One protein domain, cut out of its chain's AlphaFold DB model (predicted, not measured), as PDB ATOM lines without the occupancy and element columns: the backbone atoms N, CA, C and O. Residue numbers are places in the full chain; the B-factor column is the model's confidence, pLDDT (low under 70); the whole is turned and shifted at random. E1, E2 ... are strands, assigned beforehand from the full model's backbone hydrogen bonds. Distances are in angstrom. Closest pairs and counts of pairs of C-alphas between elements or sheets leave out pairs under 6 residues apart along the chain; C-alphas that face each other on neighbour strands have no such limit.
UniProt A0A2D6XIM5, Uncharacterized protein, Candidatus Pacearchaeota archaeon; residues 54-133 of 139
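Overview. This is residues 54 to 133 of the 139 residues of an uncharacterized protein of Candidatus Pacearchaeota archaeon (UniProt A0A2D6XIM5). What does the model look like? Two antiparallel sheets sit end to end along the longest axis: a larger, strongly twisted one of five strands and a smaller one of four, with the chain passing between them four times, from E1 to E2, E3 to E4, E6 to E7 and E8 to E9. In the larger sheet E4 and E6 bend sharply. What is it made of? The printed part has 80 residues with nine named strands, E1 to E9 in order along the chain, and no named helix; the class is all strand. The sheets run E6 E5 E4 E1 E9 and E3 E2 E8 E7. How large is it? It is compact, with a radius of gyration of the C-alphas of 13.4 A and spans of 38 by 27 by 21 A.

Arrangement. What stands beside the first strand? E1, residues 54 to 57, is antiparallel to E4, residues 80 to 88, with N 55 and O 82 2.9 A apart, and to E9, residues 130 to 132, with N 56 and O 131 2.7 A apart. How does the smaller sheet pair? E2, residues 64 to 66, and E3, residues 73 to 75, form a hairpin, with N 65 to O 74 at 2.9 A. E2 is also antiparallel to E8, residues 120 to 125, at 151 degrees, with N 66 to O 122 at 2.9 A; E8 and E7, residues 115 to 117, form a hairpin, with N 125 to O 115 at 2.8 A. How does the larger sheet go on? E4, E5, residues 91 to 98, and E6, residues 101 to 110, make a meander, each strand the antiparallel neighbour of the one before; N 95 to O 83 and N 103 to O 96 are both 2.8 A. Do the sheets come near each other? The closest C-alphas of E6 and E8 are those of Tyr 110 and Ile 125, 8.0 A apart; E2 and E4 are apart.

Along the chain. Where do the strands begin and end? C-alpha 54, which begins E1, is at (-41.276, 30.540, -32.009), and C-alpha 132, which ends E9, is at (-39.827, 26.692, -27.027). Which strands are long? E4 measures 19.7 A, E5 21.0 A and E6 22.6 A from first to last C-alpha. E4 bends by 79 degrees at residue 85, and E6 by 86 degrees at residue 104.

Size, cuts and confidence. How far does it reach? The C-alphas of Glu 69 and Gly 100, the two farthest apart, are 38.1 A apart, while those of Ala 54 and Asp 133 are 5.8 A apart. Is it unbroken and confident? The printed part has no cut and no long link; its mean pLDDT is 93.7, and no printed residue is under 70.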
ATOM      1  N   ALA A  54     -41.039  29.641 -33.133       94.12
ATOM      2  CA  ALA A  54     -41.276  30.540 -32.009       94.12
ATOM      3  C   ALA A  54     -40.525  30.057 -30.761       94.12
ATOM      4  O   ALA A  54     -40.914  29.084 -30.098       94.12
ATOM      5  N   ILE A  55     -39.467  30.779 -30.417       95.69
ATOM      6  CA  ILE A  55     -38.580  30.469 -29.297       95.69
ATOM      7  C   ILE A  55     -38.599  31.603 -28.270       95.69
ATOM      8  O   ILE A  55     -39.122  32.694 -28.500       95.69
ATOM      9  N   LYS A  56     -38.019  31.354 -27.101       95.25
ATOM     10  CA  LYS A  56     -37.818  32.356 -26.064       95.25
ATOM     11  C   LYS A  56     -36.398  32.275 -25.526       95.25
ATOM     12  O   LYS A  56     -35.971  31.222 -25.058       95.25
ATOM     13  N   SER A  57     -35.708  33.409 -25.545       95.69
ATOM     14  CA  SER A  57     -34.405  33.577 -24.906       95.69
ATOM     15  C   SER A  57     -34.579  33.970 -23.438       95.69
ATOM     16  O   SER A  57     -35.378  34.859 -23.103       95.69
ATOM     17  N   ILE A  58     -33.880  33.267 -22.543       94.69
ATOM     18  CA  ILE A  58     -33.984  33.446 -21.090       94.69
ATOM     19  C   ILE A  58     -33.006  34.533 -20.614       94.69
ATOM     20  O   ILE A  58     -31.826  34.496 -20.948       94.69
ATOM     21  N   LYS A  59     -33.497  35.468 -19.788       93.50
ATOM     22  CA  LYS A  59     -32.671  36.477 -19.097       93.50
ATOM     23  C   LYS A  59     -31.600  35.825 -18.210       93.50
ATOM     24  O   LYS A  59     -31.842  34.755 -17.657       93.50
ATOM     25  N   GLY A  60     -30.456  36.492 -18.053       92.12
ATOM     26  CA  GLY A  60     -29.321  35.975 -17.273       92.12
ATOM     27  C   GLY A  60     -28.488  34.919 -18.011       92.12
ATOM     28  O   GLY A  60     -27.714  34.196 -17.397       92.12
ATOM     29  N   HIS A  61     -28.670  34.808 -19.327       93.44
ATOM     30  CA  HIS A  61     -27.846  34.007 -20.227       93.44
ATOM     31  C   HIS A  61     -27.433  34.861 -21.432       93.44
ATOM     32  O   HIS A  61     -28.007  35.927 -21.662       93.44
ATOM     33  N   GLY A  62     -26.478  34.383 -22.227       94.50
ATOM     34  CA  GLY A  62     -25.884  35.168 -23.306       94.50
ATOM     35  C   GLY A  62     -24.674  35.976 -22.842       94.50
ATOM     36  O   GLY A  62     -24.207  35.824 -21.710       94.50
ATOM     37  N   SER A  63     -24.161  36.815 -23.739       94.88
ATOM     38  CA  SER A  63     -22.989  37.647 -23.475       94.88
ATOM     39  C   SER A  63     -23.218  38.615 -22.317       94.88
ATOM     40  O   SER A  63     -24.315  39.152 -22.137       94.88
ATOM     41  N   TYR A  64     -22.165  38.847 -21.548       95.44
ATOM     42  CA  TYR A  64     -22.160  39.775 -20.428       95.44
ATOM     43  C   TYR A  64     -20.792  40.434 -20.320       95.44
ATOM     44  O   TYR A  64     -19.793  39.879 -20.779       95.44
ATOM     45  N   TRP A  65     -20.749  41.584 -19.668       95.38
ATOM     46  CA  TRP A  65     -19.506  42.139 -19.161       95.38
ATOM     47  C   TRP A  65     -19.520  42.163 -17.639       95.38
ATOM     48  O   TRP A  65     -20.582  42.076 -17.016       95.38
ATOM     49  N   ILE A  66     -18.330  42.177 -17.054       94.94
ATOM     50  CA  ILE A  66     -18.143  42.334 -15.617       94.94
ATOM     51  C   ILE A  66     -17.886  43.810 -15.351       94.94
ATOM     52  O   ILE A  66     -16.942  44.390 -15.895       94.94
ATOM     53  N   ASP A  67     -18.735  44.389 -14.516       93.50
ATOM     54  CA  ASP A  67     -18.578  45.757 -14.058       93.50
ATOM     55  C   ASP A  67     -17.300  45.898 -13.225       93.50
ATOM     56  O   ASP A  67     -17.010  45.084 -12.345       93.50
ATOM     57  N   THR A  68     -16.476  46.891 -13.548       90.94
ATOM     58  CA  THR A  68     -15.162  47.057 -12.923       90.94
ATOM     59  C   THR A  68     -15.254  47.514 -11.474       90.94
ATOM     60  O   THR A  68     -14.373  47.144 -10.692       90.94
ATOM     61  N   GLU A  69     -16.308  48.249 -11.120       94.06
ATOM     62  CA  GLU A  69     -16.544  48.813  -9.791       94.06
ATOM     63  C   GLU A  69     -17.317  47.826  -8.917       94.06
ATOM     64  O   GLU A  69     -16.857  47.449  -7.841       94.06
ATOM     65  N   THR A  70     -18.463  47.346  -9.406       94.69
ATOM     66  CA  THR A  70     -19.368  46.491  -8.615       94.69
ATOM     67  C   THR A  70     -19.010  45.006  -8.679       94.69
ATOM     68  O   THR A  70     -19.485  44.219  -7.863       94.69
ATOM     69  N   LYS A  71     -18.173  44.598  -9.647       93.00
ATOM     70  CA  LYS A  71     -17.859  43.191  -9.973       93.00
ATOM     71  C   LYS A  71     -19.081  42.349 -10.358       93.00
ATOM     72  O   LYS A  71     -18.984  41.123 -10.453       93.00
ATOM     73  N   GLU A  72     -20.220  42.981 -10.630       95.00
ATOM     74  CA  GLU A  72     -21.438  42.297 -11.046       95.00
ATOM     75  C   GLU A  72     -21.448  41.985 -12.548       95.00
ATOM     76  O   GLU A  72     -20.750  42.599 -13.358       95.00
ATOM     77  N   LYS A  73     -22.262  40.998 -12.942       94.62
ATOM     78  CA  LYS A  73     -22.448  40.635 -14.353       94.62
ATOM     79  C   LYS A  73     -23.569  41.454 -14.970       94.62
ATOM     80  O   LYS A  73     -24.743  41.235 -14.664       94.62
ATOM     81  N   VAL A  74     -23.220  42.283 -15.941       94.50
ATOM     82  CA  VAL A  74     -24.177  43.042 -16.739       94.50
ATOM     83  C   VAL A  74     -24.390  42.330 -18.070       94.50
ATOM     84  O   VAL A  74     -23.520  42.266 -18.938       94.50
ATOM     85  N   TYR A  75     -25.573  41.744 -18.225       94.06
ATOM     86  CA  TYR A  75     -25.912  40.952 -19.400       94.06
ATOM     87  C   TYR A  75     -26.382  41.819 -20.575       94.06
ATOM     88  O   TYR A  75     -27.278  42.647 -20.426       94.06
ATOM     89  N   MET A  76     -25.843  41.557 -21.769       88.12
ATOM     90  CA  MET A  76     -26.110  42.311 -23.007       88.12
ATOM     91  C   MET A  76     -26.871  41.488 -24.058       88.12
ATOM     92  O   MET A  76     -26.800  41.753 -25.257       88.12
ATOM     93  N   GLY A  77     -27.564  40.439 -23.621       87.62
ATOM     94  CA  GLY A  77     -28.240  39.519 -24.522       87.62
ATOM     95  C   GLY A  77     -29.579  40.020 -25.061       87.62
ATOM     96  O   GLY A  77     -30.201  40.969 -24.578       87.62
ATOM     97  N   VAL A  78     -30.066  39.285 -26.055       91.69
ATOM     98  CA  VAL A  78     -31.403  39.444 -26.629       91.69
ATOM     99  C   VAL A  78     -32.364  38.551 -25.852       91.69
ATOM    100  O   VAL A  78     -32.155  37.339 -25.764       91.69
ATOM    101  N   TYR A  79     -33.434  39.121 -25.287       94.62
ATOM    102  CA  TYR A  79     -34.325  38.414 -24.359       94.62
ATOM    103  C   TYR A  79     -35.794  38.471 -24.745       94.62
ATOM    104  O   TYR A  79     -36.277  39.429 -25.344       94.62
ATOM    105  N   GLY A  80     -36.538  37.467 -24.282       94.12
ATOM    106  CA  GLY A  80     -37.974  37.382 -24.507       94.12
ATOM    107  C   GLY A  80     -38.313  36.509 -25.705       94.12
ATOM    108  O   GLY A  80     -37.571  35.586 -26.033       94.12
ATOM    109  N   LYS A  81     -39.497  36.734 -26.274       95.25
ATOM    110  CA  LYS A  81     -40.038  35.920 -27.365       95.25
ATOM    111  C   LYS A  81     -39.408  36.324 -28.688       95.25
ATOM    112  O   LYS A  81     -39.304  37.516 -28.970       95.25
ATOM    113  N   LEU A  82     -39.042  35.333 -29.485       96.19
ATOM    114  CA  LEU A  82     -38.341  35.497 -30.745       96.19
ATOM    115  C   LEU A  82     -38.976  34.604 -31.815       96.19
ATOM    116  O   LEU A  82     -39.412  33.490 -31.517       96.19
ATOM    117  N   ILE A  83     -38.990  35.084 -33.054       96.25
ATOM    118  CA  ILE A  83     -39.333  34.292 -34.239       96.25
ATOM    119  C   ILE A  83     -38.059  34.104 -35.050       96.25
ATOM    120  O   ILE A  83     -37.448  35.087 -35.474       96.25
ATOM    121  N   VAL A  84     -37.658  32.855 -35.257       96.75
ATOM    122  CA  VAL A  84     -36.445  32.513 -36.005       96.75
ATOM    123  C   VAL A  84     -36.572  32.997 -37.450       96.75
ATOM    124  O   VAL A  84     -37.558  32.711 -38.124       96.75
ATOM    125  N   LYS A  85     -35.565  33.731 -37.929       97.19
ATOM    126  CA  LYS A  85     -35.409  34.110 -39.340       97.19
ATOM    127  C   LYS A  85     -34.487  33.122 -40.048       97.19
ATOM    128  O   LYS A  85     -34.829  32.598 -41.098       97.19
ATOM    129  N   SER A  86     -33.314  32.861 -39.482       97.38
ATOM    130  CA  SER A  86     -32.347  31.931 -40.066       97.38
ATOM    131  C   SER A  86     -31.338  31.462 -39.029       97.38
ATOM    132  O   SER A  86     -30.932  32.243 -38.165       97.38
ATOM    133  N   VAL A  87     -30.868  30.232 -39.180       97.75
ATOM    134  CA  VAL A  87     -29.730  29.691 -38.433       97.75
ATOM    135  C   VAL A  87     -28.433  30.082 -39.148       97.75
ATOM    136  O   VAL A  87     -28.358  30.087 -40.379       97.75
ATOM    137  N   ARG A  88     -27.429  30.493 -38.376       96.88
ATOM    138  CA  ARG A  88     -26.068  30.827 -38.819       96.88
ATOM    139  C   ARG A  88     -25.070  29.918 -38.106       96.88
ATOM    140  O   ARG A  88     -25.446  29.148 -37.233       96.88
ATOM    141  N   ARG A  89     -23.792  30.013 -38.474       95.69
ATOM    142  CA  ARG A  89     -22.726  29.149 -37.940       95.69
ATOM    143  C   ARG A  89     -22.595  29.212 -36.414       95.69
ATOM    144  O   ARG A  89     -22.305  28.204 -35.786       95.69
ATOM    145  N   ASP A  90     -22.781  30.388 -35.830       95.94
ATOM    146  CA  ASP A  90     -22.511  30.686 -34.420       95.94
ATOM    147  C   ASP A  90     -23.728  31.262 -33.682       95.94
ATOM    148  O   ASP A  90     -23.614  31.764 -32.560       95.94
ATOM    149  N   GLY A  91     -24.912  31.198 -34.289       96.75
ATOM    150  CA  GLY A  91     -26.103  31.770 -33.688       96.75
ATOM    151  C   GLY A  91     -27.327  31.754 -34.580       96.75
ATOM    152  O   GLY A  91     -27.362  31.168 -35.659       96.75
ATOM    153  N   VAL A  92     -28.356  32.441 -34.108       97.75
ATOM    154  CA  VAL A  92     -29.662  32.508 -34.754       97.75
ATOM    155  C   VAL A  92     -30.001  33.964 -35.009       97.75
ATOM    156  O   VAL A  92     -29.965  34.787 -34.099       97.75
ATOM    157  N   ILE A  93     -30.367  34.291 -36.244       97.88
ATOM    158  CA  ILE A  93     -30.992  35.577 -36.549       97.88
ATOM    159  C   ILE A  93     -32.482  35.423 -36.268       97.88
ATOM    160  O   ILE A  93     -33.121  34.510 -36.799       97.88
ATOM    161  N   ALA A  94     -33.043  36.303 -35.449       97.62
ATOM    162  CA  ALA A  94     -34.443  36.235 -35.058       97.62
ATOM    163  C   ALA A  94     -35.075  37.623 -34.945       97.62
ATOM    164  O   ALA A  94     -34.400  38.625 -34.734       97.62
ATOM    165  N   TYR A  95     -36.394  37.680 -35.068       97.12
ATOM    166  CA  TYR A  95     -37.172  38.888 -34.825       97.12
ATOM    167  C   TYR A  95     -37.726  38.874 -33.407       97.12
ATOM    168  O   TYR A  95     -38.353  37.892 -32.998       97.12
ATOM    169  N   ARG A  96     -37.561  39.973 -32.670       95.44
ATOM    170  CA  ARG A  96     -38.186  40.119 -31.352       95.44
ATOM    171  C   ARG A  96     -39.697  40.229 -31.472       95.44
ATOM    172  O   ARG A  96     -40.200  40.899 -32.367       95.44
ATOM    173  N   VAL A  97     -40.420  39.611 -30.544       94.06
ATOM    174  CA  VAL A  97     -41.871  39.759 -30.418       94.06
ATOM    175  C   VAL A  97     -42.194  40.493 -29.126       94.06
ATOM    176  O   VAL A  97     -41.896  40.009 -28.030       94.06
ATOM    177  N   HIS A  98     -42.850  41.642 -29.250       89.88
ATOM    178  CA  HIS A  98     -43.291  42.460 -28.126       89.88
ATOM    179  C   HIS A  98     -44.798  42.704 -28.222       89.88
ATOM    180  O   HIS A  98     -45.299  43.104 -29.266       89.88
ATOM    181  N   LYS A  99     -45.542  42.418 -27.143       87.44
ATOM    182  CA  LYS A  99     -47.019  42.519 -27.104       87.44
ATOM    183  C   LYS A  99     -47.732  41.822 -28.285       87.44
ATOM    184  O   LYS A  99     -48.784  42.258 -28.724       87.44
ATOM    185  N   GLY A 100     -47.162  40.724 -28.793       84.56
ATOM    186  CA  GLY A 100     -47.717  39.958 -29.917       84.56
ATOM    187  C   GLY A 100     -47.322  40.466 -31.308       84.56
ATOM    188  O   GLY A 100     -47.553  39.761 -32.282       84.56
ATOM    189  N   LEU A 101     -46.665  41.624 -31.402       88.31
ATOM    190  CA  LEU A 101     -46.175  42.188 -32.655       88.31
ATOM    191  C   LEU A 101     -44.705  41.831 -32.870       88.31
ATOM    192  O   LEU A 101     -43.886  41.913 -31.949       88.31
ATOM    193  N   ARG A 102     -44.375  41.418 -34.095       91.50
ATOM    194  CA  ARG A 102     -43.004  41.143 -34.528       91.50
ATOM    195  C   ARG A 102     -42.299  42.462 -34.854       91.50
ATOM    196  O   ARG A 102     -42.843  43.273 -35.592       91.50
ATOM    197  N   SER A 103     -41.087  42.643 -34.341       92.81
ATOM    198  CA  SER A 103     -40.204  43.752 -34.706       92.81
ATOM    199  C   SER A 103     -39.800  43.678 -36.180       92.81
ATOM    200  O   SER A 103     -39.600  42.588 -36.720       92.81
ATOM    201  N   ASN A 104     -39.619  44.838 -36.813       91.50
ATOM    202  CA  ASN A 104     -39.072  44.933 -38.169       91.50
ATOM    203  C   ASN A 104     -37.554  44.696 -38.194       91.50
ATOM    204  O   ASN A 104     -37.009  44.269 -39.212       91.50
ATOM    205  N   CYS A 105     -36.877  44.907 -37.063       92.62
ATOM    206  CA  CYS A 105     -35.448  44.660 -36.924       92.62
ATOM    207  C   CYS A 105     -35.188  43.202 -36.538       92.62
ATOM    208  O   CYS A 105     -35.834  42.651 -35.640       92.62
ATOM    209  N   SER A 106     -34.211  42.587 -37.203       94.81
ATOM    210  CA  SER A 106     -33.673  41.296 -36.792       94.81
ATOM    211  C   SER A 106     -32.514  41.483 -35.826       94.81
ATOM    212  O   SER A 106     -31.649  42.324 -36.048       94.81
ATOM    213  N   GLU A 107     -32.473  40.651 -34.800       95.50
ATOM    214  CA  GLU A 107     -31.401  40.590 -33.819       95.50
ATOM    215  C   GLU A 107     -30.617  39.289 -33.982       95.50
ATOM    216  O   GLU A 107     -31.147  38.271 -34.440       95.50
ATOM    217  N   PHE A 108     -29.347  39.321 -33.588       96.56
ATOM    218  CA  PHE A 108     -28.496  38.144 -33.573       96.56
ATOM    219  C   PHE A 108     -28.419  37.554 -32.166       96.56
ATOM    220  O   PHE A 108     -28.066  38.226 -31.199       96.56
ATOM    221  N   VAL A 109     -28.749  36.273 -32.060       96.94
ATOM    222  CA  VAL A 109     -28.707  35.498 -30.824       96.94
ATOM    223  C   VAL A 109     -27.513  34.561 -30.900       96.94
ATOM    224  O   VAL A 109     -27.573  33.529 -31.565       96.94
ATOM    225  N   TYR A 110     -26.426  34.919 -30.219       96.62
ATOM    226  CA  TYR A 110     -25.224  34.088 -30.186       96.62
ATOM    227  C   TYR A 110     -25.495  32.748 -29.490       96.62
ATOM    228  O   TYR A 110     -26.039  32.727 -28.380       96.62
ATOM    229  N   MET A 111     -25.091  31.656 -30.137       96.94
ATOM    230  CA  MET A 111     -25.206  30.266 -29.671       96.94
ATOM    231  C   MET A 111     -23.901  29.470 -29.843       96.94
ATOM    232  O   MET A 111     -23.865  28.278 -29.544       96.94
ATOM    233  N   GLY A 112     -22.833  30.111 -30.324       95.31
ATOM    234  CA  GLY A 112     -21.523  29.495 -30.490       95.31
ATOM    235  C   GLY A 112     -20.778  29.265 -29.172       95.31
ATOM    236  O   GLY A 112     -21.279  29.513 -28.071       95.31
ATOM    237  N   SER A 113     -19.532  28.814 -29.297       95.12
ATOM    238  CA  SER A 113     -18.678  28.507 -28.150       95.12
ATOM    239  C   SER A 113     -18.379  29.748 -27.299       95.12
ATOM    240  O   SER A 113     -18.160  30.833 -27.844       95.12
ATOM    241  N   PRO A 114     -18.339  29.618 -25.964       94.81
ATOM    242  CA  PRO A 114     -17.838  30.659 -25.075       94.81
ATOM    243  C   PRO A 114     -16.481  31.227 -25.498       94.81
ATOM    244  O   PRO A 114     -15.568  30.461 -25.793       94.81
ATOM    245  N   LYS A 115     -16.329  32.553 -25.471       93.62
ATOM    246  CA  LYS A 115     -15.040  33.229 -25.688       93.62
ATOM    247  C   LYS A 115     -14.995  34.576 -24.973       93.62
ATOM    248  O   LYS A 115     -16.034  35.191 -24.748       93.62
ATOM    249  N   THR A 116     -13.809  35.042 -24.618       91.19
ATOM    250  CA  THR A 116     -13.581  36.437 -24.218       91.19
ATOM    251  C   THR A 116     -13.390  37.299 -25.459       91.19
ATOM    252  O   THR A 116     -13.013  36.805 -26.529       91.19
ATOM    253  N   TRP A 117     -13.710  38.584 -25.354       87.19
ATOM    254  CA  TRP A 117     -13.390  39.524 -26.420       87.19
ATOM    255  C   TRP A 117     -11.935  39.952 -26.318       87.19
ATOM    256  O   TRP A 117     -11.444  40.226 -25.234       87.19
ATOM    257  N   LYS A 118     -11.240  40.023 -27.457       85.44
ATOM    258  CA  LYS A 118      -9.796  40.302 -27.480       85.44
ATOM    259  C   LYS A 118      -9.433  41.726 -27.051       85.44
ATOM    260  O   LYS A 118      -8.297  41.958 -26.675       85.44
ATOM    261  N   MET A 119     -10.372  42.666 -27.166       86.12
ATOM    262  CA  MET A 119     -10.128  44.085 -26.879       86.12
ATOM    263  C   MET A 119     -10.594  44.503 -25.477       86.12
ATOM    264  O   MET A 119     -10.271  45.602 -25.047       86.12
ATOM    265  N   LEU A 120     -11.410  43.682 -24.806       85.06
ATOM    266  CA  LEU A 120     -11.957  43.972 -23.480       85.06
ATOM    267  C   LEU A 120     -11.959  42.693 -22.644       85.06
ATOM    268  O   LEU A 120     -12.786  41.802 -22.860       85.06
ATOM    269  N   ASP A 121     -11.081  42.649 -21.649       87.00
ATOM    270  CA  ASP A 121     -10.888  41.480 -20.786       87.00
ATOM    271  C   ASP A 121     -12.109  41.182 -19.910       87.00
ATOM    272  O   ASP A 121     -12.366  40.035 -19.542       87.00
ATOM    273  N   ASN A 122     -12.907  42.208 -19.612       91.88
ATOM    274  CA  ASN A 122     -14.128  42.084 -18.829       91.88
ATOM    275  C   ASN A 122     -15.357  41.708 -19.669       91.88
ATOM    276  O   ASN A 122     -16.434  41.555 -19.095       91.88
ATOM    277  N   TYR A 123     -15.239  41.554 -20.995       94.19
ATOM    278  CA  TYR A 123     -16.357  41.185 -21.864       94.19
ATOM    279  C   TYR A 123     -16.309  39.707 -22.266       94.19
ATOM    280  O   TYR A 123     -15.375  39.213 -22.907       94.19
ATOM    281  N   HIS A 124     -17.387  38.995 -21.951       94.50
ATOM    282  CA  HIS A 124     -17.525  37.565 -22.182       94.50
ATOM    283  C   HIS A 124     -18.669  37.279 -23.151       94.50
ATOM    284  O   HIS A 124     -19.843  37.519 -22.868       94.50
ATOM    285  N   ILE A 125     -18.330  36.663 -24.279       94.44
ATOM    286  CA  ILE A 125     -19.291  36.134 -25.238       94.44
ATOM    287  C   ILE A 125     -19.702  34.735 -24.790       94.44
ATOM    288  O   ILE A 125     -18.870  33.838 -24.621       94.44
ATOM    289  N   ARG A 126     -21.005  34.531 -24.607       95.56
ATOM    290  CA  ARG A 126     -21.577  33.257 -24.158       95.56
ATOM    291  C   ARG A 126     -22.862  32.944 -24.919       95.56
ATOM    292  O   ARG A 126     -23.580  33.874 -25.289       95.56
ATOM    293  N   PRO A 127     -23.176  31.655 -25.136       96.25
ATOM    294  CA  PRO A 127     -24.415  31.264 -25.788       96.25
ATOM    295  C   PRO A 127     -25.637  31.653 -24.947       96.25
ATOM    296  O   PRO A 127     -25.605  31.650 -23.709       96.25
ATOM    297  N   HIS A 128     -26.732  31.980 -25.625       96.62
ATOM    298  CA  HIS A 128     -28.020  32.180 -24.972       96.62
ATOM    299  C   HIS A 128     -28.631  30.844 -24.551       96.62
ATOM    300  O   HIS A 128     -28.324  29.782 -25.088       96.62
ATOM    301  N   LYS A 129     -29.561  30.901 -23.594       95.56
ATOM    302  CA  LYS A 129     -30.405  29.758 -23.249       95.56
ATOM    303  C   LYS A 129     -31.767  29.922 -23.905       95.56
ATOM    304  O   LYS A 129     -32.480  30.884 -23.612       95.56
ATOM    305  N   LEU A 130     -32.127  28.968 -24.759       95.75
ATOM    306  CA  LEU A 130     -33.351  28.996 -25.553       95.75
ATOM    307  C   LEU A 130     -34.368  27.964 -25.057       95.75
ATOM    308  O   LEU A 130     -34.017  26.865 -24.625       95.75
ATOM    309  N   ILE A 131     -35.646  28.328 -25.115       94.81
ATOM    310  CA  ILE A 131     -36.776  27.428 -24.853       94.81
ATOM    311  C   ILE A 131     -37.841  27.602 -25.932       94.81
ATOM    312  O   ILE A 131     -37.992  28.688 -26.487       94.81
ATOM    313  N   TRP A 132     -38.641  26.574 -26.177       92.06
ATOM    314  CA  TRP A 132     -39.827  26.692 -27.027       92.06
ATOM    315  C   TRP A 132     -40.913  27.542 -26.336       92.06
ATOM    316  O   TRP A 132     -41.236  27.290 -25.172       92.06
ATOM    317  N   ASP A 133     -41.504  28.532 -27.026       84.25
ATOM    318  CA  ASP A 133     -42.608  29.348 -26.461       84.25
ATOM    319  C   ASP A 133     -43.929  28.560 -26.450       84.25
ATOM    320  O   ASP A 133     -44.668  28.556 -25.463       84.25
TER     321      ASP A 133